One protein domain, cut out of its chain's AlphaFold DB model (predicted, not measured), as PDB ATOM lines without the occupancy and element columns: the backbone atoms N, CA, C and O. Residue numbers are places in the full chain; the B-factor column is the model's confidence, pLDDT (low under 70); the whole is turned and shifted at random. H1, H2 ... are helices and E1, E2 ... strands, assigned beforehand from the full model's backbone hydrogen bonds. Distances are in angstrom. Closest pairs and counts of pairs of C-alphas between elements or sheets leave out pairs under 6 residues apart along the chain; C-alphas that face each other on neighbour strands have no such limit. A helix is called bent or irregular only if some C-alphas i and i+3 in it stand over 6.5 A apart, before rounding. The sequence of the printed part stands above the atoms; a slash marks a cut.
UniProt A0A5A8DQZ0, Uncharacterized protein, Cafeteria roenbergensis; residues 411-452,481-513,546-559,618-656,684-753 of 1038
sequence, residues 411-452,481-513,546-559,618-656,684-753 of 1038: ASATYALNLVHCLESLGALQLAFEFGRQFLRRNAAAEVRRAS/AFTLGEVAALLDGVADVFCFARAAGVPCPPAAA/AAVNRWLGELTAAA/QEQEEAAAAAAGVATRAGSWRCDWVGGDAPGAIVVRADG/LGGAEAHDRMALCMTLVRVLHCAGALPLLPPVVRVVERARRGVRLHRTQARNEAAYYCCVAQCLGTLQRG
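What this domain is: This is residues 411 to 452, 481 to 513, 546 to 559, 618 to 656 and 684 to 753 of the 1038 residues of an uncharacterized protein of Cafeteria roenbergensis (UniProt A0A5A8DQZ0). A helical body is built round the long helix H7, with H1 and H2 packed on it in an up-and-down bundle and with H8 and H9 also packed on it. Two small two-stranded ribbons sit by these helices, E1 with E2 by H8 and the residues 688 to 693 of H7, and E3 with E4 by H8 and H9, while H6 lies across H4 and H5 is away from the body, near H2. The printed part has 198 residues with nine named helices and four named strands, in the order H1 H2 E1 E2 H3 H4 H5 H6 E3 E4 H7 H8 H9; both sheets, E1 - E2 and E3 - E4, are antiparallel, and the class is mostly helix. The whole is compact, with a radius of gyration of the C-alphas of 16.6 A, and spans 51 by 37 by 28 A.

Where its parts are: Find C-alpha 413 at (232.038, 279.120, 276.880), where H1 begins; it runs to residue 425 over 18.1 A. H2 follows, residues 429 to 442, over 19.9 A. Next come the strands E1, residues 447 to 451, and E2, residues 481 to 483, then the helices H3, residues 484 to 491, and H4, residues 497 to 503. H5 is residues 546 to 559, 19.3 A long, and H6 is residues 618 to 633, 22.4 A long. The strands E3, residues 637 to 641, and E4, residues 649 to 653, are each 13.1 A long. Look for C-alpha 687 at (224.527, 279.335, 282.905): from there H7 runs to residue 706 over 28.5 A. H8, residues 709 to 723, is 20.3 A long and irregular, but only just: C-alphas 710 and 713 are 6.7 A apart. H9, residues 734 to 752, runs 27.6 A and ends at C-alpha 752, (217.977, 302.959, 256.055).

How they stand to each other: Begin at the hub, H7, which touches H1, H2, H4, H8 and H9. H1, H2 and H7 make a bundle, up and down, each running against the one before it. H1 and H2 are a helical hairpin at a shallow tilt of 14 degrees, closest at the C-alphas of Val 420 and Ala 432, 4.9 A. H1 touches H7 at a shallow tilt of 26 degrees, the same way, closest at the C-alphas of Leu 417 and Leu 695, 5.2 A. H7 and H8 are a helical hairpin too, at a shallow tilt of 18 degrees, with the C-alphas of Val 700 and Leu 712 closest at 6.4 A. Residues 736 to 743 of H9 touch H7 at a steep tilt of 43 degrees; the C-alphas of Met 697 and Tyr 740 are closest, 5.4 A. H3 touches H8, closest at the C-alphas of Val 487 and Val 715, 6.2 A. H4 touches H6 about perpendicular, at 89 degrees, closest at the C-alphas of Ala 503 and Ala 624, 5.2 A. H5 is close to H2 but not clearly touching: the closest C-alphas, of Leu 431 and Val 548, are 7.3 A apart. Between E1 and E2, N 448 and O 482 are within hydrogen-bond range at 2.9 A. In the hairpin of E3 and E4, N 640 and O 650 are within that range at 2.8 A. The closest C-alphas of E3 and H9, of Cys 639 and Gly 748, are 4.7 A apart. Every O i to N i+4 pair is within hydrogen-bond range in H1 to H7; in H8 it is 7 of 11 and in H9 14 of 15.

The domain as a whole: The C-alphas farthest apart, of Ala 557 and Gly 656, are 56.3 A from each other. Four cuts break the printed part, with C-alpha gaps of 11.4 A from 452 to 481, 19.5 A from 513 to 546, 34.8 A from 559 to 618 and 29.3 A from 656 to 684. Of the links that are printed whole, none is long. The mean pLDDT of the printed part is 75.8; 76 residues are under 70, among them residues 499 to 513 and 618 to 656.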
ATOM      1  N   ALA A 411     235.368 273.194 275.604       91.12
ATOM      2  CA  ALA A 411     233.923 273.349 275.476       91.12
ATOM      3  C   ALA A 411     233.392 274.514 276.327       91.12
ATOM      4  O   ALA A 411     232.364 275.094 275.983       91.12
ATOM      5  N   SER A 412     234.120 274.908 277.381       93.19
ATOM      6  CA  SER A 412     233.711 275.995 278.272       93.19
ATOM      7  C   SER A 412     233.590 277.343 277.555       93.19
ATOM      8  O   SER A 412     234.578 278.019 277.235       93.19
ATOM      9  N   ALA A 413     232.345 277.785 277.380       94.31
ATOM     10  CA  ALA A 413     232.038 279.120 276.880       94.31
ATOM     11  C   ALA A 413     232.497 280.221 277.849       94.31
ATOM     12  O   ALA A 413     232.870 281.303 277.400       94.31
ATOM     13  N   THR A 414     232.546 279.941 279.155       94.75
ATOM     14  CA  THR A 414     233.023 280.878 280.181       94.75
ATOM     15  C   THR A 414     234.484 281.263 279.953       94.75
ATOM     16  O   THR A 414     234.826 282.449 279.969       94.75
ATOM     17  N   TYR A 415     235.374 280.289 279.726       95.19
ATOM     18  CA  TYR A 415     236.791 280.586 279.479       95.19
ATOM     19  C   TYR A 415     236.984 281.271 278.127       95.19
ATOM     20  O   TYR A 415     237.737 282.242 278.038       95.19
ATOM     21  N   ALA A 416     236.252 280.831 277.099       95.88
ATOM     22  CA  ALA A 416     236.315 281.439 275.776       95.88
ATOM     23  C   ALA A 416     235.864 282.910 275.788       95.88
ATOM     24  O   ALA A 416     236.574 283.775 275.273       95.88
ATOM     25  N   LEU A 417     234.732 283.212 276.430       96.44
ATOM     26  CA  LEU A 417     234.215 284.571 276.604       96.44
ATOM     27  C   LEU A 417     235.230 285.471 277.315       96.44
ATOM     28  O   LEU A 417     235.555 286.553 276.826       96.44
ATOM     29  N   ASN A 418     235.776 285.005 278.440       96.50
ATOM     30  CA  ASN A 418     236.753 285.777 279.203       96.50
ATOM     31  C   ASN A 418     238.062 285.992 278.427       96.50
ATOM     32  O   ASN A 418     238.683 287.050 278.569       96.50
ATOM     33  N   LEU A 419     238.487 285.034 277.592       96.31
ATOM     34  CA  LEU A 419     239.663 285.204 276.735       96.31
ATOM     35  C   LEU A 419     239.411 286.270 275.668       96.31
ATOM     36  O   LEU A 419     240.229 287.176 275.518       96.31
ATOM     37  N   VAL A 420     238.260 286.222 274.992       95.56
ATOM     38  CA  VAL A 420     237.856 287.251 274.020       95.56
ATOM     39  C   VAL A 420     237.823 288.634 274.677       95.56
ATOM     40  O   VAL A 420     238.412 289.570 274.141       95.56
ATOM     41  N   HIS A 421     237.268 288.761 275.888       94.94
ATOM     42  CA  HIS A 421     237.290 290.028 276.636       94.94
ATOM     43  C   HIS A 421     238.701 290.510 276.981       94.94
ATOM     44  O   HIS A 421     238.947 291.720 276.990       94.94
ATOM     45  N   CYS A 422     239.627 289.602 277.311       95.06
ATOM     46  CA  CYS A 422     241.022 289.969 277.554       95.06
ATOM     47  C   CYS A 422     241.694 290.457 276.269       95.06
ATOM     48  O   CYS A 422     242.369 291.480 276.304       95.06
ATOM     49  N   LEU A 423     241.477 289.772 275.144       91.94
ATOM     50  CA  LEU A 423     242.023 290.161 273.841       91.94
ATOM     51  C   LEU A 423     241.479 291.522 273.386       91.94
ATOM     52  O   LEU A 423     242.261 292.378 272.980       91.94
ATOM     53  N   GLU A 424     240.180 291.780 273.554       91.06
ATOM     54  CA  GLU A 424     239.595 293.110 273.334       91.06
ATOM     55  C   GLU A 424     240.232 294.168 274.241       91.06
ATOM     56  O   GLU A 424     240.635 295.225 273.768       91.06
ATOM     57  N   SER A 425     240.414 293.856 275.528       91.12
ATOM     58  CA  SER A 425     241.057 294.767 276.488       91.12
ATOM     59  C   SER A 425     242.533 295.041 276.173       91.12
ATOM     60  O   SER A 425     243.100 295.992 276.703       91.12
ATOM     61  N   LEU A 426     243.168 294.223 275.334       88.56
ATOM     62  CA  LEU A 426     244.523 294.434 274.823       88.56
ATOM     63  C   LEU A 426     244.533 295.105 273.437       88.56
ATOM     64  O   LEU A 426     245.602 295.297 272.866       88.56
ATOM     65  N   GLY A 427     243.367 295.451 272.880       85.06
ATOM     66  CA  GLY A 427     243.227 296.003 271.528       85.06
ATOM     67  C   GLY A 427     243.412 294.974 270.405       85.06
ATOM     68  O   GLY A 427     243.481 295.346 269.234       85.06
ATOM     69  N   ALA A 428     243.475 293.680 270.725       85.31
ATOM     70  CA  ALA A 428     243.757 292.594 269.789       85.31
ATOM     71  C   ALA A 428     242.478 292.035 269.139       85.31
ATOM     72  O   ALA A 428     242.167 290.848 269.255       85.31
ATOM     73  N   LEU A 429     241.726 292.896 268.445       87.25
ATOM     74  CA  LEU A 429     240.422 292.544 267.860       87.25
ATOM     75  C   LEU A 429     240.501 291.397 266.837       87.25
ATOM     76  O   LEU A 429     239.611 290.552 266.811       87.25
ATOM     77  N   GLN A 430     241.574 291.330 266.037       86.44
ATOM     78  CA  GLN A 430     241.783 290.236 265.079       86.44
ATOM     79  C   GLN A 430     241.931 288.887 265.797       86.44
ATOM     80  O   GLN A 430     241.243 287.931 265.450       86.44
ATOM     81  N   LEU A 431     242.758 288.821 266.847       86.38
ATOM     82  CA  LEU A 431     242.925 287.600 267.642       86.38
ATOM     83  C   LEU A 431     241.629 287.217 268.366       86.38
ATOM     84  O   LEU A 431     241.281 286.041 268.424       86.38
ATOM     85  N   ALA A 432     240.894 288.206 268.887       91.50
ATOM     86  CA  ALA A 432     239.593 287.993 269.515       91.50
ATOM     87  C   ALA A 432     238.587 287.362 268.532       91.50
ATOM     88  O   ALA A 432     237.905 286.392 268.873       91.50
ATOM     89  N   PHE A 433     238.535 287.877 267.298       93.12
ATOM     90  CA  PHE A 433     237.707 287.344 266.218       93.12
ATOM     91  C   PHE A 433     238.120 285.923 265.815       93.12
ATOM     92  O   PHE A 433     237.274 285.027 265.770       93.12
ATOM     93  N   GLU A 434     239.407 285.698 265.543       89.88
ATOM     94  CA  GLU A 434     239.938 284.399 265.121       89.88
ATOM     95  C   GLU A 434     239.656 283.304 266.145       89.88
ATOM     96  O   GLU A 434     239.097 282.259 265.792       89.88
ATOM     97  N   PHE A 435     240.000 283.567 267.408       93.00
ATOM     98  CA  PHE A 435     239.788 282.631 268.502       93.00
ATOM     99  C   PHE A 435     238.295 282.353 268.709       93.00
ATOM    100  O   PHE A 435     237.886 281.192 268.753       93.00
ATOM    101  N   GLY A 436     237.458 283.395 268.778       94.81
ATOM    102  CA  GLY A 436     236.019 283.218 268.972       94.81
ATOM    103  C   GLY A 436     235.376 282.429 267.831       94.81
ATOM    104  O   GLY A 436     234.635 281.482 268.081       94.81
ATOM    105  N   ARG A 437     235.725 282.724 266.574       93.75
ATOM    106  CA  ARG A 437     235.265 281.949 265.412       93.75
ATOM    107  C   ARG A 437     235.696 280.484 265.487       93.75
ATOM    108  O   ARG A 437     234.899 279.595 265.196       93.75
ATOM    109  N   GLN A 438     236.941 280.212 265.872       90.44
ATOM    110  CA  GLN A 438     237.429 278.843 266.026       90.44
ATOM    111  C   GLN A 438     236.687 278.094 267.138       90.44
ATOM    112  O   GLN A 438     236.327 276.932 266.947       90.44
ATOM    113  N   PHE A 439     236.421 278.755 268.267       95.06
ATOM    114  CA  PHE A 439     235.621 278.185 269.346       95.06
ATOM    115  C   PHE A 439     234.219 277.799 268.855       95.06
ATOM    116  O   PHE A 439     233.779 276.677 269.109       95.06
ATOM    117  N   LEU A 440     233.551 278.680 268.095       95.44
ATOM    118  CA  LEU A 440     232.238 278.391 267.507       95.44
ATOM    119  C   LEU A 440     232.282 277.166 266.579       95.44
ATOM    120  O   LEU A 440     231.401 276.316 266.659       95.44
ATOM    121  N   ARG A 441     233.322 277.030 265.740       92.62
ATOM    122  CA  ARG A 441     233.504 275.850 264.869       92.62
ATOM    123  C   ARG A 441     233.718 274.567 265.665       92.62
ATOM    124  O   ARG A 441     233.120 273.542 265.358       92.62
ATOM    125  N   ARG A 442     234.589 274.612 266.676       93.44
ATOM    126  CA  ARG A 442     234.922 273.443 267.502       93.44
ATOM    127  C   ARG A 442     233.710 272.939 268.280       93.44
ATOM    128  O   ARG A 442     233.558 271.737 268.454       93.44
ATOM    129  N   ASN A 443     232.850 273.860 268.698       94.88
ATOM    130  CA  ASN A 443     231.645 273.586 269.468       94.88
ATOM    131  C   ASN A 443     230.377 273.756 268.614       94.88
ATOM    132  O   ASN A 443     229.337 274.149 269.132       94.88
ATOM    133  N   ALA A 444     230.447 273.465 267.308       94.38
ATOM    134  CA  ALA A 444     229.379 273.770 266.352       94.38
ATOM    135  C   ALA A 444     228.014 273.157 266.710       94.38
ATOM    136  O   ALA A 444     226.987 273.764 266.425       94.38
ATOM    137  N   ALA A 445     228.007 271.982 267.349       92.50
ATOM    138  CA  ALA A 445     226.790 271.297 267.783       92.50
ATOM    139  C   ALA A 445     226.161 271.892 269.057       92.50
ATOM    140  O   ALA A 445     225.031 271.549 269.394       92.50
ATOM    141  N   ALA A 446     226.876 272.760 269.782       91.75
ATOM    142  CA  ALA A 446     226.340 273.403 270.970       91.75
ATOM    143  C   ALA A 446     225.223 274.381 270.587       91.75
ATOM    144  O   ALA A 446     225.355 275.175 269.653       91.75
ATOM    145  N   GLU A 447     224.131 274.335 271.340       90.12
ATOM    146  CA  GLU A 447     222.931 275.119 271.071       90.12
ATOM    147  C   GLU A 447     222.739 276.221 272.120       90.12
ATOM    148  O   GLU A 447     223.117 276.074 273.291       90.12
ATOM    149  N   VAL A 448     222.129 277.323 271.687       89.44
ATOM    150  CA  VAL A 448     221.544 278.354 272.541       89.44
ATOM    151  C   VAL A 448     220.043 278.362 272.281       89.44
ATOM    152  O   VAL A 448     219.593 278.740 271.199       89.44
ATOM    153  N   ARG A 449     219.267 277.929 273.279       87.06
ATOM    154  CA  ARG A 449     217.813 277.756 273.187       87.06
ATOM    155  C   ARG A 449     217.086 278.531 274.281       87.06
ATOM    156  O   ARG A 449     217.516 278.542 275.441       87.06
ATOM    157  N   ARG A 450     215.951 279.128 273.913       79.38
ATOM    158  CA  ARG A 450     214.975 279.703 274.848       79.38
ATOM    159  C   ARG A 450     214.242 278.576 275.587       79.38
ATOM    160  O   ARG A 450     213.614 277.727 274.962       79.38
ATOM    161  N   ALA A 451     214.321 278.551 276.912       69.75
ATOM    162  CA  ALA A 451     213.604 277.577 277.726       69.75
ATOM    163  C   ALA A 451     212.111 277.942 277.784       69.75
ATOM    164  O   ALA A 451     211.758 279.046 278.201       69.75
ATOM    165  N   SER A 452     211.230 277.022 277.379       58.22
ATOM    166  CA  SER A 452     209.783 277.188 277.551       58.22
ATOM    167  C   SER A 452     209.411 276.889 279.005       58.22
ATOM    168  O   SER A 452     209.560 275.757 279.466       58.22
ATOM    169  N   ALA A 481     215.803 278.990 268.709       86.75
ATOM    170  CA  ALA A 481     217.150 278.509 268.978       86.75
ATOM    171  C   ALA A 481     218.114 278.755 267.811       86.75
ATOM    172  O   ALA A 481     217.702 279.037 266.682       86.75
ATOM    173  N   PHE A 482     219.408 278.647 268.104       91.75
ATOM    174  CA  PHE A 482     220.462 278.548 267.099       91.75
ATOM    175  C   PHE A 482     221.620 277.686 267.603       91.75
ATOM    176  O   PHE A 482     221.868 277.585 268.810       91.75
ATOM    177  N   THR A 483     222.366 277.103 266.670       94.00
ATOM    178  CA  THR A 483     223.622 276.399 266.963       94.00
ATOM    179  C   THR A 483     224.833 277.313 266.786       94.00
ATOM    180  O   THR A 483     224.840 278.205 265.934       94.00
ATOM    181  N   LEU A 484     225.911 277.084 267.542       93.94
ATOM    182  CA  LEU A 484     227.158 277.836 267.344       93.94
ATOM    183  C   LEU A 484     227.726 277.638 265.927       93.94
ATOM    184  O   LEU A 484     228.349 278.552 265.383       93.94
ATOM    185  N   GLY A 485     227.460 276.482 265.309       92.06
ATOM    186  CA  GLY A 485     227.834 276.174 263.930       92.06
ATOM    187  C   GLY A 485     227.188 277.099 262.897       92.06
ATOM    188  O   GLY A 485     227.853 277.486 261.938       92.06
ATOM    189  N   GLU A 486     225.937 277.524 263.108       92.81
ATOM    190  CA  GLU A 486     225.277 278.504 262.231       92.81
ATOM    191  C   GLU A 486     226.002 279.850 262.240       92.81
ATOM    192  O   GLU A 486     226.233 280.436 261.183       92.81
ATOM    193  N   VAL A 487     226.400 280.331 263.422       92.75
ATOM    194  CA  VAL A 487     227.166 281.579 263.536       92.75
ATOM    195  C   VAL A 487     228.560 281.398 262.937       92.75
ATOM    196  O   VAL A 487     229.013 282.259 262.189       92.75
ATOM    197  N   ALA A 488     229.227 280.269 263.200       92.25
ATOM    198  CA  ALA A 488     230.541 279.967 262.633       92.25
ATOM    199  C   ALA A 488     230.530 280.007 261.097       92.25
ATOM    200  O   ALA A 488     231.371 280.677 260.504       92.25
ATOM    201  N   ALA A 489     229.536 279.375 260.467       89.00
ATOM    202  CA  ALA A 489     229.396 279.314 259.014       89.00
ATOM    203  C   ALA A 489     229.247 280.700 258.358       89.00
ATOM    204  O   ALA A 489     229.668 280.895 257.217       89.00
ATOM    205  N   LEU A 490     228.679 281.680 259.071       86.75
ATOM    206  CA  LEU A 490     228.591 283.069 258.605       86.75
ATOM    207  C   LEU A 490     229.934 283.808 258.664       86.75
ATOM    208  O   LEU A 490     230.139 284.761 257.915       86.75
ATOM    209  N   LEU A 491     230.836 283.384 259.549       88.56
ATOM    210  CA  LEU A 491     232.171 283.964 259.734       88.56
ATOM    211  C   LEU A 491     233.258 283.204 258.946       88.56
ATOM    212  O   LEU A 491     234.437 283.587 258.944       88.56
ATOM    213  N   ASP A 492     232.891 282.100 258.298       82.38
ATOM    214  CA  ASP A 492     233.774 281.318 257.440       82.38
ATOM    215  C   ASP A 492     234.159 282.097 256.175       82.38
ATOM    216  O   ASP A 492     233.386 282.886 255.640       82.38
ATOM    217  N   GLY A 493     235.396 281.906 255.709       72.50
ATOM    218  CA  GLY A 493     235.953 282.650 254.570       72.50
ATOM    219  C   GLY A 493     236.529 284.030 254.912       72.50
ATOM    220  O   GLY A 493     237.234 284.608 254.096       72.50
ATOM    221  N   VAL A 494     236.319 284.541 256.128       79.00
ATOM    222  CA  VAL A 494     236.932 285.799 256.588       79.00
ATOM    223  C   VAL A 494     238.273 285.493 257.256       79.00
ATOM    224  O   VAL A 494     238.307 285.055 258.406       79.00
ATOM    225  N   ALA A 495     239.386 285.629 256.536       72.06
ATOM    226  CA  ALA A 495     240.716 285.394 257.108       72.06
ATOM    227  C   ALA A 495     241.119 286.519 258.076       72.06
ATOM    228  O   ALA A 495     241.478 286.251 259.220       72.06
ATOM    229  N   ASP A 496     240.957 287.770 257.644       81.12
ATOM    230  CA  ASP A 496     241.303 288.975 258.398       81.12
ATOM    231  C   ASP A 496     240.115 289.949 258.414       81.12
ATOM    232  O   ASP A 496     239.580 290.316 257.361       81.12
ATOM    233  N   VAL A 497     239.673 290.341 259.615       77.62
ATOM    234  CA  VAL A 497     238.475 291.171 259.809       77.62
ATOM    235  C   VAL A 497     238.690 292.611 259.328       77.62
ATOM    236  O   VAL A 497     237.757 293.247 258.839       77.62
ATOM    237  N   PHE A 498     239.923 293.113 259.385       76.12
ATOM    238  CA  PHE A 498     240.290 294.449 258.925       76.12
ATOM    239  C   PHE A 498     240.497 294.490 257.406       76.12
ATOM    240  O   PHE A 498     240.101 295.446 256.743       76.12
ATOM    241  N   CYS A 499     241.091 293.458 256.810       69.81
ATOM    242  CA  CYS A 499     241.157 293.299 255.356       69.81
ATOM    243  C   CYS A 499     239.756 293.174 254.761       69.81
ATOM    244  O   CYS A 499     239.469 293.833 253.766       69.81
ATOM    245  N   PHE A 500     238.867 292.418 255.409       64.94
ATOM    246  CA  PHE A 500     237.462 292.348 255.023       64.94
ATOM    247  C   PHE A 500     236.780 293.721 255.090       64.94
ATOM    248  O   PHE A 500     236.126 294.124 254.131       64.94
ATOM    249  N   ALA A 501     236.977 294.474 256.180       62.28
ATOM    250  CA  ALA A 501     236.449 295.834 256.309       62.28
ATOM    251  C   ALA A 501     236.960 296.760 255.187       62.28
ATOM    252  O   ALA A 501     236.160 297.428 254.530       62.28
ATOM    253  N   ARG A 502     238.269 296.734 254.892       68.50
ATOM    254  CA  ARG A 502     238.873 297.507 253.789       68.50
ATOM    255  C   ARG A 502     238.313 297.115 252.428       68.50
ATOM    256  O   ARG A 502     237.975 297.999 251.646       68.50
ATOM    257  N   ALA A 503     238.192 295.817 252.155       53.66
ATOM    258  CA  ALA A 503     237.615 295.303 250.915       53.66
ATOM    259  C   ALA A 503     236.137 295.707 250.762       53.66
ATOM    260  O   ALA A 503     235.683 295.980 249.656       53.66
ATOM    261  N   ALA A 504     235.410 295.831 251.875       49.44
ATOM    262  CA  ALA A 504     234.046 296.352 251.922       49.44
ATOM    263  C   ALA A 504     233.956 297.894 251.845       49.44
ATOM    264  O   ALA A 504     232.870 298.451 252.000       49.44
ATOM    265  N   GLY A 505     235.074 298.596 251.625       53.66
ATOM    266  CA  GLY A 505     235.116 300.058 251.523       53.66
ATOM    267  C   GLY A 505     234.999 300.792 252.863       53.66
ATOM    268  O   GLY A 505     234.726 301.994 252.878       53.66
ATOM    269  N   VAL A 506     235.199 300.099 253.989       55.66
ATOM    270  CA  VAL A 506     235.132 300.670 255.340       55.66
ATOM    271  C   VAL A 506     236.550 301.003 255.834       55.66
ATOM    272  O   VAL A 506     237.410 300.119 255.869       55.66
ATOM    273  N   PRO A 507     236.835 302.258 256.236       58.75
ATOM    274  CA  PRO A 507     238.107 302.613 256.861       58.75
ATOM    275  C   PRO A 507     238.331 301.817 258.148       58.75
ATOM    276  O   PRO A 507     237.442 301.744 258.999       58.75
ATOM    277  N   CYS A 508     239.518 301.231 258.306       55.38
ATOM    278  CA  CYS A 508     239.824 300.470 259.510       55.38
ATOM    279  C   CYS A 508     240.063 301.381 260.720       55.38
ATOM    280  O   CYS A 508     240.713 302.423 260.590       55.38
ATOM    281  N   PRO A 509     239.622 300.956 261.912       58.75
ATOM    282  CA  PRO A 509     240.086 301.530 263.164       58.75
ATOM    283  C   PRO A 509     241.598 301.353 263.319       58.75
ATOM    284  O   PRO A 509     242.200 300.500 262.657       58.75
ATOM    285  N   PRO A 510     242.222 302.113 264.229       52.25
ATOM    286  CA  PRO A 510     243.612 301.897 264.558       52.25
ATOM    287  C   PRO A 510     243.747 300.518 265.210       52.25
ATOM    288  O   PRO A 510     243.255 300.292 266.315       52.25
ATOM    289  N   ALA A 511     244.389 299.580 264.519       49.72
ATOM    290  CA  ALA A 511     244.820 298.340 265.142       49.72
ATOM    291  C   ALA A 511     245.972 298.668 266.101       49.72
ATOM    292  O   ALA A 511     246.895 299.402 265.733       49.72
ATOM    293  N   ALA A 512     245.940 298.131 267.324       41.28
ATOM    294  CA  ALA A 512     247.148 298.085 268.139       41.28
ATOM    295  C   ALA A 512     248.231 297.388 267.302       41.28
ATOM    296  O   ALA A 512     247.955 296.350 266.701       41.28
ATOM    297  N   ALA A 513     249.409 298.011 267.191       35.34
ATOM    298  CA  ALA A 513     250.470 297.554 266.304       35.34
ATOM    299  C   ALA A 513     250.700 296.043 266.468       35.34
ATOM    300  O   ALA A 513     251.058 295.574 267.548       35.34
ATOM    301  N   ALA A 546     249.272 278.135 270.682       61.25
ATOM    302  CA  ALA A 546     250.646 278.598 270.748       61.25
ATOM    303  C   ALA A 546     250.921 279.871 269.924       61.25
ATOM    304  O   ALA A 546     251.834 280.597 270.281       61.25
ATOM    305  N   ALA A 547     250.157 280.220 268.885       59.91
ATOM    306  CA  ALA A 547     250.223 281.531 268.228       59.91
ATOM    307  C   ALA A 547     249.710 282.657 269.137       59.91
ATOM    308  O   ALA A 547     250.407 283.660 269.297       59.91
ATOM    309  N   VAL A 548     248.559 282.466 269.794       64.25
ATOM    310  CA  VAL A 548     248.051 283.424 270.797       64.25
ATOM    311  C   VAL A 548     249.036 283.530 271.964       64.25
ATOM    312  O   VAL A 548     249.389 284.631 272.382       64.25
ATOM    313  N   ASN A 549     249.548 282.400 272.456       69.38
ATOM    314  CA  ASN A 549     250.524 282.376 273.545       69.38
ATOM    315  C   ASN A 549     251.878 282.996 273.143       69.38
ATOM    316  O   ASN A 549     252.480 283.690 273.957       69.38
ATOM    317  N   ARG A 550     252.340 282.807 271.895       70.00
ATOM    318  CA  ARG A 550     253.536 283.477 271.343       70.00
ATOM    319  C   ARG A 550     253.350 284.993 271.332       70.00
ATOM    320  O   ARG A 550     254.173 285.694 271.910       70.00
ATOM    321  N   TRP A 551     252.242 285.479 270.768       69.12
ATOM    322  CA  TRP A 551     251.925 286.911 270.736       69.12
ATOM    323  C   TRP A 551     251.845 287.511 272.148       69.12
ATOM    324  O   TRP A 551     252.445 288.548 272.428       69.12
ATOM    325  N   LEU A 552     251.172 286.825 273.079       69.00
ATOM    326  CA  LEU A 552     251.099 287.253 274.478       69.00
ATOM    327  C   LEU A 552     252.469 287.225 275.175       69.00
ATOM    328  O   LEU A 552     252.747 288.084 276.015       69.00
ATOM    329  N   GLY A 553     253.328 286.257 274.849       64.94
ATOM    330  CA  GLY A 553     254.705 286.175 275.341       64.94
ATOM    331  C   GLY A 553     255.553 287.368 274.893       64.94
ATOM    332  O   GLY A 553     256.221 287.997 275.712       64.94
ATOM    333  N   GLU A 554     255.461 287.742 273.618       65.62
ATOM    334  CA  GLU A 554     256.137 288.923 273.066       65.62
ATOM    335  C   GLU A 554     255.617 290.224 273.698       65.62
ATOM    336  O   GLU A 554     256.406 291.075 274.119       65.62
ATOM    337  N   LEU A 555     254.295 290.353 273.850       61.91
ATOM    338  CA  LEU A 555     253.660 291.521 274.461       61.91
ATOM    339  C   LEU A 555     254.049 291.687 275.939       61.91
ATOM    340  O   LEU A 555     254.348 292.793 276.384       61.91
ATOM    341  N   THR A 556     254.072 290.593 276.705       58.84
ATOM    342  CA  THR A 556     254.475 290.625 278.123       58.84
ATOM    343  C   THR A 556     255.957 290.965 278.291       58.84
ATOM    344  O   THR A 556     256.295 291.754 279.174       58.84
ATOM    345  N   ALA A 557     256.834 290.472 277.411       58.31
ATOM    346  CA  ALA A 557     258.246 290.856 277.395       58.31
ATOM    347  C   ALA A 557     258.446 292.350 277.055       58.31
ATOM    348  O   ALA A 557     259.236 293.045 277.705       58.31
ATOM    349  N   ALA A 558     257.696 292.871 276.078       53.19
ATOM    350  CA  ALA A 558     257.736 294.282 275.697       53.19
ATOM    351  C   ALA A 558     257.201 295.202 276.811       53.19
ATOM    352  O   ALA A 558     257.838 296.206 277.142       53.19
ATOM    353  N   ALA A 559     256.078 294.834 277.437       51.09
ATOM    354  CA  ALA A 559     255.482 295.576 278.548       51.09
ATOM    355  C   ALA A 559     256.413 295.627 279.768       51.09
ATOM    356  O   ALA A 559     256.641 296.704 280.313       51.09
ATOM    357  N   GLN A 618     246.136 288.716 246.045       58.84
ATOM    358  CA  GLN A 618     245.336 287.518 246.276       58.84
ATOM    359  C   GLN A 618     244.492 287.603 247.561       58.84
ATOM    360  O   GLN A 618     243.295 287.350 247.512       58.84
ATOM    361  N   GLU A 619     245.065 288.003 248.700       55.31
ATOM    362  CA  GLU A 619     244.311 288.167 249.956       55.31
ATOM    363  C   GLU A 619     243.237 289.261 249.851       55.31
ATOM    364  O   GLU A 619     242.166 289.147 250.448       55.31
ATOM    365  N   GLN A 620     243.499 290.323 249.082       55.78
ATOM    366  CA  GLN A 620     242.511 291.371 248.807       55.78
ATOM    367  C   GLN A 620     241.365 290.858 247.927       55.78
ATOM    368  O   GLN A 620     240.204 291.171 248.191       55.78
ATOM    369  N   GLU A 621     241.679 290.057 246.909       60.75
ATOM    370  CA  GLU A 621     240.700 289.445 246.009       60.75
ATOM    371  C   GLU A 621     239.837 288.401 246.735       60.75
ATOM    372  O   GLU A 621     238.612 288.422 246.616       60.75
ATOM    373  N   GLU A 622     240.443 287.561 247.579       66.31
ATOM    374  CA  GLU A 622     239.737 286.602 248.436       66.31
ATOM    375  C   GLU A 622     238.816 287.310 249.444       66.31
ATOM    376  O   GLU A 622     237.660 286.914 249.614       66.31
ATOM    377  N   ALA A 623     239.278 288.401 250.070       57.75
ATOM    378  CA  ALA A 623     238.462 289.205 250.981       57.75
ATOM    379  C   ALA A 623     237.286 289.894 250.264       57.75
ATOM    380  O   ALA A 623     236.172 289.919 250.794       57.75
ATOM    381  N   ALA A 624     237.504 290.416 249.053       57.97
ATOM    382  CA  ALA A 624     236.453 291.016 248.232       57.97
ATOM    383  C   ALA A 624     235.415 289.973 247.778       57.97
ATOM    384  O   ALA A 624     234.209 290.222 247.858       57.97
ATOM    385  N   ALA A 625     235.862 288.780 247.375       61.66
ATOM    386  CA  ALA A 625     234.987 287.665 247.019       61.66
ATOM    387  C   ALA A 625     234.161 287.179 248.221       61.66
ATOM    388  O   ALA A 625     232.955 286.948 248.093       61.66
ATOM    389  N   ALA A 626     234.771 287.085 249.408       59.94
ATOM    390  CA  ALA A 626     234.069 286.759 250.645       59.94
ATOM    391  C   ALA A 626     233.006 287.818 250.992       59.94
ATOM    392  O   ALA A 626     231.867 287.465 251.301       59.94
ATOM    393  N   ALA A 627     233.337 289.110 250.879       58.16
ATOM    394  CA  ALA A 627     232.393 290.206 251.114       58.16
ATOM    395  C   ALA A 627     231.196 290.162 250.146       58.16
ATOM    396  O   ALA A 627     230.045 290.277 250.576       58.16
ATOM    397  N   ALA A 628     231.443 289.908 248.857       58.91
ATOM    398  CA  ALA A 628     230.393 289.731 247.853       58.91
ATOM    399  C   ALA A 628     229.526 288.477 248.110       58.91
ATOM    400  O   ALA A 628     228.301 288.504 247.949       58.91
ATOM    401  N   GLY A 629     230.142 287.380 248.563       58.72
ATOM    402  CA  GLY A 629     229.454 286.144 248.943       58.72
ATOM    403  C   GLY A 629     228.516 286.308 250.147       58.72
ATOM    404  O   GLY A 629     227.437 285.718 250.185       58.72
ATOM    405  N   VAL A 630     228.883 287.141 251.123       59.19
ATOM    406  CA  VAL A 630     228.018 287.460 252.272       59.19
ATOM    407  C   VAL A 630     226.829 288.318 251.840       59.19
ATOM    408  O   VAL A 630     225.693 288.016 252.211       59.19
ATOM    409  N   ALA A 631     227.063 289.342 251.011       53.81
ATOM    410  CA  ALA A 631     226.008 290.220 250.505       53.81
ATOM    411  C   ALA A 631     224.930 289.452 249.713       53.81
ATOM    412  O   ALA A 631     223.742 289.742 249.833       53.81
ATOM    413  N   THR A 632     225.331 288.427 248.956       54.06
ATOM    414  CA  THR A 632     224.418 287.568 248.180       54.06
ATOM    415  C   THR A 632     223.656 286.553 249.040       54.06
ATOM    416  O   THR A 632     222.483 286.295 248.774       54.06
ATOM    417  N   ARG A 633     224.264 286.011 250.107       51.75
ATOM    418  CA  ARG A 633     223.598 285.087 251.052       51.75
ATOM    419  C   ARG A 633     222.629 285.778 252.009       51.75
ATOM    420  O   ARG A 633     221.750 285.116 252.560       51.75
ATOM    421  N   ALA A 634     222.790 287.081 252.231       48.47
ATOM    422  CA  ALA A 634     222.010 287.804 253.223       48.47
ATOM    423  C   ALA A 634     220.512 287.872 252.882       48.47
ATOM    424  O   ALA A 634     219.715 287.827 253.807       48.47
ATOM    425  N   GLY A 635     220.100 287.902 251.606       49.53
ATOM    426  CA  GLY A 635     218.715 288.214 251.213       49.53
ATOM    427  C   GLY A 635     218.323 289.669 251.540       49.53
ATOM    428  O   GLY A 635     219.095 290.413 252.143       49.53
ATOM    429  N   SER A 636     217.117 290.102 251.161       56.47
ATOM    430  CA  SER A 636     216.608 291.452 251.463       56.47
ATOM    431  C   SER A 636     216.028 291.505 252.887       56.47
ATOM    432  O   SER A 636     214.914 291.045 253.130       56.47
ATOM    433  N   TRP A 637     216.782 292.027 253.861       56.72
ATOM    434  CA  TRP A 637     216.348 292.123 255.269       56.72
ATOM    435  C   TRP A 637     216.659 293.488 255.866       56.72
ATOM    436  O   TRP A 637     217.578 294.178 255.420       56.72
ATOM    437  N   ARG A 638     215.898 293.856 256.900       61.91
ATOM    438  CA  ARG A 638     216.042 295.111 257.633       61.91
ATOM    439  C   ARG A 638     215.999 294.848 259.137       61.91
ATOM    440  O   ARG A 638     215.233 294.019 259.614       61.91
ATOM    441  N   CYS A 639     216.833 295.552 259.892       62.91
ATOM    442  CA  CYS A 639     216.697 295.630 261.338       62.91
ATOM    443  C   CYS A 639     215.716 296.763 261.668       62.91
ATOM    444  O   CYS A 639     216.019 297.932 261.422       62.91
ATOM    445  N   ASP A 640     214.541 296.423 262.193       57.53
ATOM    446  CA  ASP A 640     213.505 297.369 262.602       57.53
ATOM    447  C   ASP A 640     213.271 297.313 264.112       57.53
ATOM    448  O   ASP A 640     213.470 296.304 264.781       57.53
ATOM    449  N   TRP A 641     212.849 298.436 264.680       57.41
ATOM    450  CA  TRP A 641     212.522 298.512 266.096       57.41
ATOM    451  C   TRP A 641     211.014 298.388 266.297       57.41
ATOM    452  O   TRP A 641     210.257 299.134 265.676       57.41
ATOM    453  N   VAL A 642     210.580 297.510 267.204       52.62
ATOM    454  CA  VAL A 642     209.190 297.489 267.684       52.62
ATOM    455  C   VAL A 642     209.191 297.892 269.153       52.62
ATOM    456  O   VAL A 642     209.875 297.292 269.979       52.62
ATOM    457  N   GLY A 643     208.429 298.937 269.484       41.34
ATOM    458  CA  GLY A 643     208.256 299.367 270.870       41.34
ATOM    459  C   GLY A 643     207.574 298.279 271.706       41.34
ATOM    460  O   GLY A 643     206.573 297.715 271.277       41.34
ATOM    461  N   GLY A 644     208.116 297.997 272.897       42.97
ATOM    462  CA  GLY A 644     207.568 297.027 273.859       42.97
ATOM    463  C   GLY A 644     208.540 295.914 274.269       42.97
ATOM    464  O   GLY A 644     208.419 295.383 275.370       42.97
ATOM    465  N   ASP A 645     209.545 295.611 273.443       45.06
ATOM    466  CA  ASP A 645     210.602 294.651 273.776       45.06
ATOM    467  C   ASP A 645     211.750 295.412 274.461       45.06
ATOM    468  O   ASP A 645     212.515 296.138 273.827       45.06
ATOM    469  N   ALA A 646     211.824 295.348 275.788       45.75
ATOM    470  CA  ALA A 646     212.806 296.099 276.562       45.75
ATOM    471  C   ALA A 646     214.166 295.374 276.636       45.75
ATOM    472  O   ALA A 646     214.266 294.350 277.321       45.75
ATOM    473  N   PRO A 647     215.266 295.941 276.099       51.25
ATOM    474  CA  PRO A 647     215.433 296.652 274.830       51.25
ATOM    475  C   PRO A 647     215.806 295.639 273.718       51.25
ATOM    476  O   PRO A 647     216.781 294.896 273.858       51.25
ATOM    477  N   GLY A 648     215.056 295.553 272.617       52.62
ATOM    478  CA  GLY A 648     215.326 294.594 271.542       52.62
ATOM    479  C   GLY A 648     215.069 295.097 270.128       52.62
ATOM    480  O   GLY A 648     213.952 295.484 269.804       52.62
ATOM    481  N   ALA A 649     216.100 295.058 269.279       51.69
ATOM    482  CA  ALA A 649     215.923 295.243 267.845       51.69
ATOM    483  C   ALA A 649     215.286 293.978 267.256       51.69
ATOM    484  O   ALA A 649     215.612 292.874 267.683       51.69
ATOM    485  N   ILE A 650     214.381 294.128 266.293       56.56
ATOM    486  CA  ILE A 650     213.726 293.010 265.615       56.56
ATOM    487  C   ILE A 650     214.233 292.960 264.181       56.56
ATOM    488  O   ILE A 650     214.207 293.941 263.444       56.56
ATOM    489  N   VAL A 651     214.707 291.793 263.762       54.50
ATOM    490  CA  VAL A 651     215.052 291.575 262.357       54.50
ATOM    491  C   VAL A 651     213.767 291.258 261.599       54.50
ATOM    492  O   VAL A 651     213.113 290.262 261.895       54.50
ATOM    493  N   VAL A 652     213.410 292.102 260.633       56.00
ATOM    494  CA  VAL A 652     212.214 291.965 259.791       56.00
ATOM    495  C   VAL A 652     212.646 291.678 258.349       56.00
ATOM    496  O   VAL A 652     213.686 292.155 257.874       56.00
ATOM    497  N   ARG A 653     211.870 290.861 257.626       51.56
ATOM    498  CA  ARG A 653     212.036 290.710 256.171       51.56
ATOM    499  C   ARG A 653     211.743 292.046 255.497       51.56
ATOM    500  O   ARG A 653     210.758 292.697 255.825       51.56
ATOM    501  N   ALA A 654     212.565 292.452 254.532       48.88
ATOM    502  CA  ALA A 654     212.354 293.724 253.839       48.88
ATOM    503  C   ALA A 654     211.042 293.768 253.028       48.88
ATOM    504  O   ALA A 654     210.583 294.856 252.691       48.88
ATOM    505  N   ASP A 655     210.440 292.607 252.756       45.56
ATOM    506  CA  ASP A 655     209.239 292.458 251.928       45.56
ATOM    507  C   ASP A 655     207.921 292.629 252.713       45.56
ATOM    508  O   ASP A 655     206.842 292.437 252.162       45.56
ATOM    509  N   GLY A 656     207.977 293.040 253.985       40.28
ATOM    510  CA  GLY A 656     206.794 293.478 254.735       40.28
ATOM    511  C   GLY A 656     205.930 292.376 255.357       40.28
ATOM    512  O   GLY A 656     204.931 292.709 255.991       40.28
ATOM    513  N   LEU A 684     217.212 281.355 279.316       79.50
ATOM    514  CA  LEU A 684     218.020 280.441 278.502       79.50
ATOM    515  C   LEU A 684     218.297 279.161 279.304       79.50
ATOM    516  O   LEU A 684     218.245 279.177 280.534       79.50
ATOM    517  N   GLY A 685     218.568 278.054 278.608       65.69
ATOM    518  CA  GLY A 685     218.747 276.712 279.188       65.69
ATOM    519  C   GLY A 685     220.009 276.496 280.042       65.69
ATOM    520  O   GLY A 685     220.708 275.515 279.827       65.69
ATOM    521  N   GLY A 686     220.323 277.396 280.983       75.56
ATOM    522  CA  GLY A 686     221.420 277.266 281.955       75.56
ATOM    523  C   GLY A 686     222.504 278.350 281.860       75.56
ATOM    524  O   GLY A 686     222.515 279.173 280.944       75.56
ATOM    525  N   ALA A 687     223.438 278.351 282.822       77.44
ATOM    526  CA  ALA A 687     224.527 279.335 282.905       77.44
ATOM    527  C   ALA A 687     225.440 279.309 281.668       77.44
ATOM    528  O   ALA A 687     225.777 280.356 281.122       77.44
ATOM    529  N   GLU A 688     225.758 278.124 281.153       85.12
ATOM    530  CA  GLU A 688     226.615 278.008 279.974       85.12
ATOM    531  C   GLU A 688     225.931 278.498 278.688       85.12
ATOM    532  O   GLU A 688     226.584 279.047 277.800       85.12
ATOM    533  N   ALA A 689     224.600 278.398 278.600       86.19
ATOM    534  CA  ALA A 689     223.841 279.000 277.505       86.19
ATOM    535  C   ALA A 689     223.895 280.540 277.551       86.19
ATOM    536  O   ALA A 689     223.941 281.178 276.496       86.19
ATOM    537  N   HIS A 690     223.945 281.144 278.750       89.56
ATOM    538  CA  HIS A 690     224.187 282.583 278.897       89.56
ATOM    539  C   HIS A 690     225.574 282.975 278.380       89.56
ATOM    540  O   HIS A 690     225.678 283.956 277.647       89.56
ATOM    541  N   ASP A 691     226.612 282.200 278.697       92.94
ATOM    542  CA  ASP A 691     227.980 282.503 278.260       92.94
ATOM    543  C   ASP A 691     228.164 282.318 276.749       92.94
ATOM    544  O   ASP A 691     228.813 283.139 276.100       92.94
ATOM    545  N   ARG A 692     227.527 281.303 276.151       94.44
ATOM    546  CA  ARG A 692     227.482 281.128 274.688       94.44
ATOM    547  C   ARG A 692     226.797 282.312 274.003       94.44
ATOM    548  O   ARG A 692     227.333 282.856 273.038       94.44
ATOM    549  N   MET A 693     225.652 282.753 274.529       94.12
ATOM    550  CA  MET A 693     224.952 283.945 274.039       94.12
ATOM    551  C   MET A 693     225.831 285.201 274.172       94.12
ATOM    552  O   MET A 693     225.991 285.955 273.210       94.12
ATOM    553  N   ALA A 694     226.448 285.403 275.337       95.12
ATOM    554  CA  ALA A 694     227.337 286.527 275.612       95.12
ATOM    555  C   ALA A 694     228.571 286.536 274.695       95.12
ATOM    556  O   ALA A 694     228.989 287.605 274.243       95.12
ATOM    557  N   LEU A 695     229.126 285.367 274.356       96.56
ATOM    558  CA  LEU A 695     230.224 285.232 273.398       96.56
ATOM    559  C   LEU A 695     229.799 285.668 271.993       96.56
ATOM    560  O   LEU A 695     230.495 286.471 271.373       96.56
ATOM    561  N   CYS A 696     228.642 285.215 271.502       96.50
ATOM    562  CA  CYS A 696     228.113 285.650 270.205       96.50
ATOM    563  C   CYS A 696     227.855 287.166 270.167       96.50
ATOM    564  O   CYS A 696     228.235 287.837 269.207       96.50
ATOM    565  N   MET A 697     227.277 287.729 271.231       95.12
ATOM    566  CA  MET A 697     227.070 289.177 271.376       95.12
ATOM    567  C   MET A 697     228.389 289.959 271.414       95.12
ATOM    568  O   MET A 697     228.508 291.030 270.818       95.12
ATOM    569  N   THR A 698     229.404 289.402 272.073       95.94
ATOM    570  CA  THR A 698     230.755 289.969 272.100       95.94
ATOM    571  C   THR A 698     231.386 289.949 270.706       95.94
ATOM    572  O   THR A 698     231.967 290.946 270.288       95.94
ATOM    573  N   LEU A 699     231.212 288.878 269.929       95.44
ATOM    574  CA  LEU A 699     231.694 288.828 268.545       95.44
ATOM    575  C   LEU A 699     231.002 289.860 267.647       95.44
ATOM    576  O   LEU A 699     231.674 290.492 266.837       95.44
ATOM    577  N   VAL A 700     229.701 290.111 267.828       94.25
ATOM    578  CA  VAL A 700     228.996 291.217 267.149       94.25
ATOM    579  C   VAL A 700     229.653 292.564 267.467       94.25
ATOM    580  O   VAL A 700     229.885 293.368 266.562       94.25
ATOM    581  N   ARG A 701     230.033 292.798 268.730       93.56
ATOM    582  CA  ARG A 701     230.795 293.991 269.128       93.56
ATOM    583  C   ARG A 701     232.174 294.046 268.465       93.56
ATOM    584  O   ARG A 701     232.538 295.110 267.970       93.56
ATOM    585  N   VAL A 702     232.918 292.940 268.423       92.62
ATOM    586  CA  VAL A 702     234.239 292.862 267.766       92.62
ATOM    587  C   VAL A 702     234.126 293.199 266.279       92.62
ATOM    588  O   VAL A 702     234.870 294.047 265.792       92.62
ATOM    589  N   LEU A 703     233.160 292.606 265.572       91.25
ATOM    590  CA  LEU A 703     232.893 292.878 264.155       91.25
ATOM    591  C   LEU A 703     232.538 294.349 263.914       91.25
ATOM    592  O   LEU A 703     233.070 294.973 262.994       91.25
ATOM    593  N   HIS A 704     231.676 294.917 264.764       90.19
ATOM    594  CA  HIS A 704     231.310 296.329 264.703       90.19
ATOM    595  C   HIS A 704     232.512 297.237 264.949       90.19
ATOM    596  O   HIS A 704     232.699 298.198 264.214       90.19
ATOM    597  N   CYS A 705     233.338 296.937 265.953       89.56
ATOM    598  CA  CYS A 705     234.524 297.729 266.251       89.56
ATOM    599  C   CYS A 705     235.576 297.602 265.155       89.56
ATOM    600  O   CYS A 705     236.214 298.596 264.873       89.56
ATOM    601  N   ALA A 706     235.731 296.443 264.511       85.94
ATOM    602  CA  ALA A 706     236.688 296.228 263.423       85.94
ATOM    603  C   ALA A 706     236.251 296.824 262.068       85.94
ATOM    604  O   ALA A 706     237.058 296.899 261.143       85.94
ATOM    605  N   GLY A 707     234.989 297.251 261.939       83.56
ATOM    606  CA  GLY A 707     234.427 297.777 260.691       83.56
ATOM    607  C   GLY A 707     233.918 296.708 259.722       83.56
ATOM    608  O   GLY A 707     233.581 297.026 258.583       83.56
ATOM    609  N   ALA A 708     233.793 295.449 260.152       81.94
ATOM    610  CA  ALA A 708     233.240 294.361 259.342       81.94
ATOM    611  C   ALA A 708     231.699 294.379 259.321       81.94
ATOM    612  O   ALA A 708     231.026 293.375 259.561       81.94
ATOM    613  N   LEU A 709     231.138 295.552 259.021       82.75
ATOM    614  CA  LEU A 709     229.704 295.831 259.055       82.75
ATOM    615  C   LEU A 709     228.856 294.877 258.193       82.75
ATOM    616  O   LEU A 709     227.786 294.491 258.664       82.75
ATOM    617  N   PRO A 710     229.298 294.426 256.997       78.44
ATOM    618  CA  PRO A 710     228.516 293.487 256.182       78.44
ATOM    619  C   PRO A 710     228.231 292.128 256.843       78.44
ATOM    620  O   PRO A 710     227.267 291.466 256.469       78.44
ATOM    621  N   LEU A 711     229.033 291.709 257.831       81.94
ATOM    622  CA  LEU A 711     228.816 290.455 258.566       81.94
ATOM    623  C   LEU A 711     227.762 290.594 259.668       81.94
ATOM    624  O   LEU A 711     227.219 289.592 260.130       81.94
ATOM    625  N   LEU A 712     227.456 291.820 260.103       85.94
ATOM    626  CA  LEU A 712     226.573 292.050 261.241       85.94
ATOM    627  C   LEU A 712     225.119 291.616 260.975       85.94
ATOM    628  O   LEU A 712     224.592 290.876 261.808       85.94
ATOM    629  N   PRO A 713     224.456 291.984 259.854       82.06
ATOM    630  CA  PRO A 713     223.056 291.617 259.632       82.06
ATOM    631  C   PRO A 713     222.759 290.107 259.696       82.06
ATOM    632  O   PRO A 713     221.839 289.728 260.427       82.06
ATOM    633  N   PRO A 714     223.499 289.215 258.999       80.19
ATOM    634  CA  PRO A 714     223.207 287.787 259.068       80.19
ATOM    635  C   PRO A 714     223.497 287.194 260.455       80.19
ATOM    636  O   PRO A 714     222.744 286.331 260.902       80.19
ATOM    637  N   VAL A 715     224.524 287.673 261.167       87.88
ATOM    638  CA  VAL A 715     224.841 287.201 262.527       87.88
ATOM    639  C   VAL A 715     223.759 287.624 263.523       87.88
ATOM    640  O   VAL A 715     223.249 286.787 264.265       87.88
ATOM    641  N   VAL A 716     223.353 288.898 263.502       87.12
ATOM    642  CA  VAL A 716     222.270 289.433 264.347       87.12
ATOM    643  C   VAL A 716     220.969 288.663 264.116       87.12
ATOM    644  O   VAL A 716     220.291 288.299 265.072       87.12
ATOM    645  N   ARG A 717     220.654 288.313 262.862       82.56
ATOM    646  CA  ARG A 717     219.472 287.502 262.528       82.56
ATOM    647  C   ARG A 717     219.472 286.126 263.198       82.56
ATOM    648  O   ARG A 717     218.406 285.650 263.581       82.56
ATOM    649  N   VAL A 718     220.625 285.469 263.297       88.06
ATOM    650  CA  VAL A 718     220.741 284.165 263.970       88.06
ATOM    651  C   VAL A 718     220.604 284.338 265.484       88.06
ATOM    652  O   VAL A 718     219.810 283.639 266.109       88.06
ATOM    653  N   VAL A 719     221.309 285.317 266.059       89.94
ATOM    654  CA  VAL A 719     221.316 285.580 267.509       89.94
ATOM    655  C   VAL A 719     219.933 285.999 268.033       89.94
ATOM    656  O   VAL A 719     219.519 285.541 269.102       89.94
ATOM    657  N   GLU A 720     219.176 286.808 267.279       85.62
ATOM    658  CA  GLU A 720     217.841 287.265 267.698       85.62
ATOM    659  C   GLU A 720     216.844 286.124 267.934       85.62
ATOM    660  O   GLU A 720     215.981 286.269 268.801       85.62
ATOM    661  N   ARG A 721     216.977 284.983 267.238       86.00
ATOM    662  CA  ARG A 721     216.057 283.837 267.396       86.00
ATOM    663  C   ARG A 721     215.954 283.391 268.853       86.00
ATOM    664  O   ARG A 721     214.855 283.167 269.350       86.00
ATOM    665  N   ALA A 722     217.087 283.316 269.551       86.50
ATOM    666  CA  ALA A 722     217.134 282.896 270.952       86.50
ATOM    667  C   ALA A 722     217.134 284.069 271.950       86.50
ATOM    668  O   ALA A 722     216.765 283.882 273.109       86.50
ATOM    669  N   ARG A 723     217.554 285.277 271.540       85.94
ATOM    670  CA  ARG A 723     217.604 286.453 272.431       85.94
ATOM    671  C   ARG A 723     216.218 287.025 272.730       85.94
ATOM    672  O   ARG A 723     215.976 287.504 273.841       85.94
ATOM    673  N   ARG A 724     215.331 287.039 271.733       77.56
ATOM    674  CA  ARG A 724     214.043 287.735 271.814       77.56
ATOM    675  C   ARG A 724     213.198 287.225 272.987       77.56
ATOM    676  O   ARG A 724     213.081 286.021 273.212       77.56
ATOM    677  N   GLY A 725     212.616 288.147 273.758       73.06
ATOM    678  CA  GLY A 725     211.798 287.811 274.929       73.06
ATOM    679  C   GLY A 725     212.565 287.200 276.116       73.06
ATOM    680  O   GLY A 725     211.954 286.519 276.949       73.06
ATOM    681  N   VAL A 726     213.885 287.422 276.210       77.50
ATOM    682  CA  VAL A 726     214.739 287.032 277.349       77.50
ATOM    683  C   VAL A 726     215.229 288.276 278.100       77.50
ATOM    684  O   VAL A 726     215.802 289.196 277.514       77.50
ATOM    685  N   ARG A 727     215.071 288.308 279.433       75.94
ATOM    686  CA  ARG A 727     215.509 289.432 280.295       75.94
ATOM    687  C   ARG A 727     217.020 289.394 280.587       75.94
ATOM    688  O   ARG A 727     217.437 289.344 281.746       75.94
ATOM    689  N   LEU A 728     217.854 289.470 279.548       82.31
ATOM    690  CA  LEU A 728     219.320 289.411 279.682       82.31
ATOM    691  C   LEU A 728     219.901 290.519 280.574       82.31
ATOM    692  O   LEU A 728     220.918 290.300 281.228       82.31
ATOM    693  N   HIS A 729     219.220 291.663 280.702       76.81
ATOM    694  CA  HIS A 729     219.611 292.756 281.601       76.81
ATOM    695  C   HIS A 729     219.636 292.366 283.096       76.81
ATOM    696  O   HIS A 729     220.240 293.075 283.902       76.81
ATOM    697  N   ARG A 730     219.004 291.244 283.479       78.44
ATOM    698  CA  ARG A 730     219.033 290.675 284.843       78.44
ATOM    699  C   ARG A 730     220.048 289.543 285.016       78.44
ATOM    700  O   ARG A 730     220.133 288.969 286.096       78.44
ATOM    701  N   THR A 731     220.792 289.208 283.967       84.00
ATOM    702  CA  THR A 731     221.767 288.109 283.962       84.00
ATOM    703  C   THR A 731     223.199 288.641 284.028       84.00
ATOM    704  O   THR A 731     223.432 289.853 284.009       84.00
ATOM    705  N   GLN A 732     224.180 287.737 284.081       80.12
ATOM    706  CA  GLN A 732     225.594 288.108 283.984       80.12
ATOM    707  C   GLN A 732     225.964 288.656 282.592       80.12
ATOM    708  O   GLN A 732     226.808 289.540 282.511       80.12
ATOM    709  N   ALA A 733     225.239 288.257 281.538       84.25
ATOM    710  CA  ALA A 733     225.416 288.721 280.157       84.25
ATOM    711  C   ALA A 733     224.836 290.127 279.880       84.25
ATOM    712  O   ALA A 733     224.723 290.554 278.730       84.25
ATOM    713  N   ARG A 734     224.404 290.861 280.920       84.50
ATOM    714  CA  ARG A 734     223.739 292.170 280.782       84.50
ATOM    715  C   ARG A 734     224.581 293.206 280.038       84.50
ATOM    716  O   ARG A 734     224.023 294.058 279.353       84.50
ATOM    717  N   ASN A 735     225.904 293.153 280.192       84.38
ATOM    718  CA  ASN A 735     226.799 294.126 279.579       84.38
ATOM    719  C   ASN A 735     226.925 293.839 278.083       84.38
ATOM    720  O   ASN A 735     226.734 294.740 277.273       84.38
ATOM    721  N   GLU A 736     227.191 292.588 277.715       90.88
ATOM    722  CA  GLU A 736     227.298 292.117 276.332       90.88
ATOM    723  C   GLU A 736     225.987 292.355 275.585       90.88
ATOM    724  O   GLU A 736     226.005 292.889 274.478       90.88
ATOM    725  N   ALA A 737     224.856 292.071 276.237       87.25
ATOM    726  CA  ALA A 737     223.528 292.359 275.713       87.25
ATOM    727  C   ALA A 737     223.312 293.856 275.456       87.25
ATOM    728  O   ALA A 737     222.769 294.205 274.414       87.25
ATOM    729  N   ALA A 738     223.765 294.745 276.349       83.00
ATOM    730  CA  ALA A 738     223.649 296.188 276.137       83.00
ATOM    731  C   ALA A 738     224.432 296.646 274.893       83.00
ATOM    732  O   ALA A 738     223.854 297.291 274.023       83.00
ATOM    733  N   TYR A 739     225.707 296.250 274.751       88.12
ATOM    734  CA  TYR A 739     226.501 296.580 273.555       88.12
ATOM    735  C   TYR A 739     225.881 296.013 272.280       88.12
ATOM    736  O   TYR A 739     225.795 296.711 271.270       88.12
ATOM    737  N   TYR A 740     225.441 294.757 272.327       89.25
ATOM    738  CA  TYR A 740     224.770 294.112 271.210       89.25
ATOM    739  C   TYR A 740     223.505 294.875 270.797       89.25
ATOM    740  O   TYR A 740     223.327 295.143 269.612       89.25
ATOM    741  N   CYS A 741     222.662 295.282 271.754       82.38
ATOM    742  CA  CYS A 741     221.454 296.052 271.466       82.38
ATOM    743  C   CYS A 741     221.788 297.393 270.804       82.38
ATOM    744  O   CYS A 741     221.152 297.728 269.806       82.38
ATOM    745  N   CYS A 742     222.818 298.107 271.273       82.38
ATOM    746  CA  CYS A 742     223.270 299.333 270.613       82.38
ATOM    747  C   CYS A 742     223.680 299.075 269.161       82.38
ATOM    748  O   CYS A 742     223.239 299.793 268.267       82.38
ATOM    749  N   VAL A 743     224.503 298.048 268.912       86.06
ATOM    750  CA  VAL A 743     224.956 297.700 267.556       86.06
ATOM    751  C   VAL A 743     223.763 297.344 266.672       86.06
ATOM    752  O   VAL A 743     223.639 297.880 265.575       86.06
ATOM    753  N   ALA A 744     222.854 296.498 267.155       81.75
ATOM    754  CA  ALA A 744     221.667 296.091 266.411       81.75
ATOM    755  C   ALA A 744     220.753 297.287 266.079       81.75
ATOM    756  O   ALA A 744     220.271 297.405 264.954       81.75
ATOM    757  N   GLN A 745     220.571 298.227 267.008       76.81
ATOM    758  CA  GLN A 745     219.813 299.458 266.758       76.81
ATOM    759  C   GLN A 745     220.503 300.369 265.737       76.81
ATOM    760  O   GLN A 745     219.844 300.905 264.845       76.81
ATOM    761  N   CYS A 746     221.828 300.506 265.820       78.31
ATOM    762  CA  CYS A 746     222.607 301.278 264.853       78.31
ATOM    763  C   CYS A 746     222.569 300.652 263.458       78.31
ATOM    764  O   CYS A 746     222.554 301.371 262.466       78.31
ATOM    765  N   LEU A 747     222.481 299.324 263.336       77.38
ATOM    766  CA  LEU A 747     222.288 298.689 262.029       77.38
ATOM    767  C   LEU A 747     221.002 299.158 261.351       77.38
ATOM    768  O   LEU A 747     221.018 299.391 260.145       77.38
ATOM    769  N   GLY A 748     219.919 299.358 262.106       69.06
ATOM    770  CA  GLY A 748     218.678 299.915 261.570       69.06
ATOM    771  C   GLY A 748     218.873 301.304 260.952       69.06
ATOM    772  O   GLY A 748     218.363 301.572 259.864       69.06
ATOM    773  N   THR A 749     219.665 302.177 261.586       69.62
ATOM    774  CA  THR A 749     219.965 303.519 261.046       69.62
ATOM    775  C   THR A 749     220.960 303.476 259.880       69.62
ATOM    776  O   THR A 749     220.809 304.225 258.913       69.62
ATOM    777  N   LEU A 750     221.939 302.567 259.917       69.88
ATOM    778  CA  LEU A 750     222.920 302.367 258.843       69.88
ATOM    779  C   LEU A 750     222.286 301.776 257.571       69.88
ATOM    780  O   LEU A 750     222.634 302.172 256.462       69.88
ATOM    781  N   GLN A 751     221.328 300.856 257.714       66.50
ATOM    782  CA  GLN A 751     220.642 300.210 256.588       66.50
ATOM    783  C   GLN A 751     219.621 301.116 255.888       66.50
ATOM    784  O   GLN A 751     219.366 300.925 254.699       66.50
ATOM    785  N   ARG A 752     219.009 302.065 256.609       60.28
ATOM    786  CA  ARG A 752     217.977 302.959 256.055       60.28
ATOM    787  C   ARG A 752     218.542 304.105 255.211       60.28
ATOM    788  O   ARG A 752     217.797 304.660 254.413       60.28
ATOM    789  N   GLY A 753     219.828 304.450 255.333       51.16
ATOM    790  CA  GLY A 753     220.388 305.603 254.614       51.16
ATOM    791  C   GLY A 753     219.591 306.899 254.863       51.16
ATOM    792  O   GLY A 753     218.899 307.033 255.871       51.16
TER     793      GLY A 753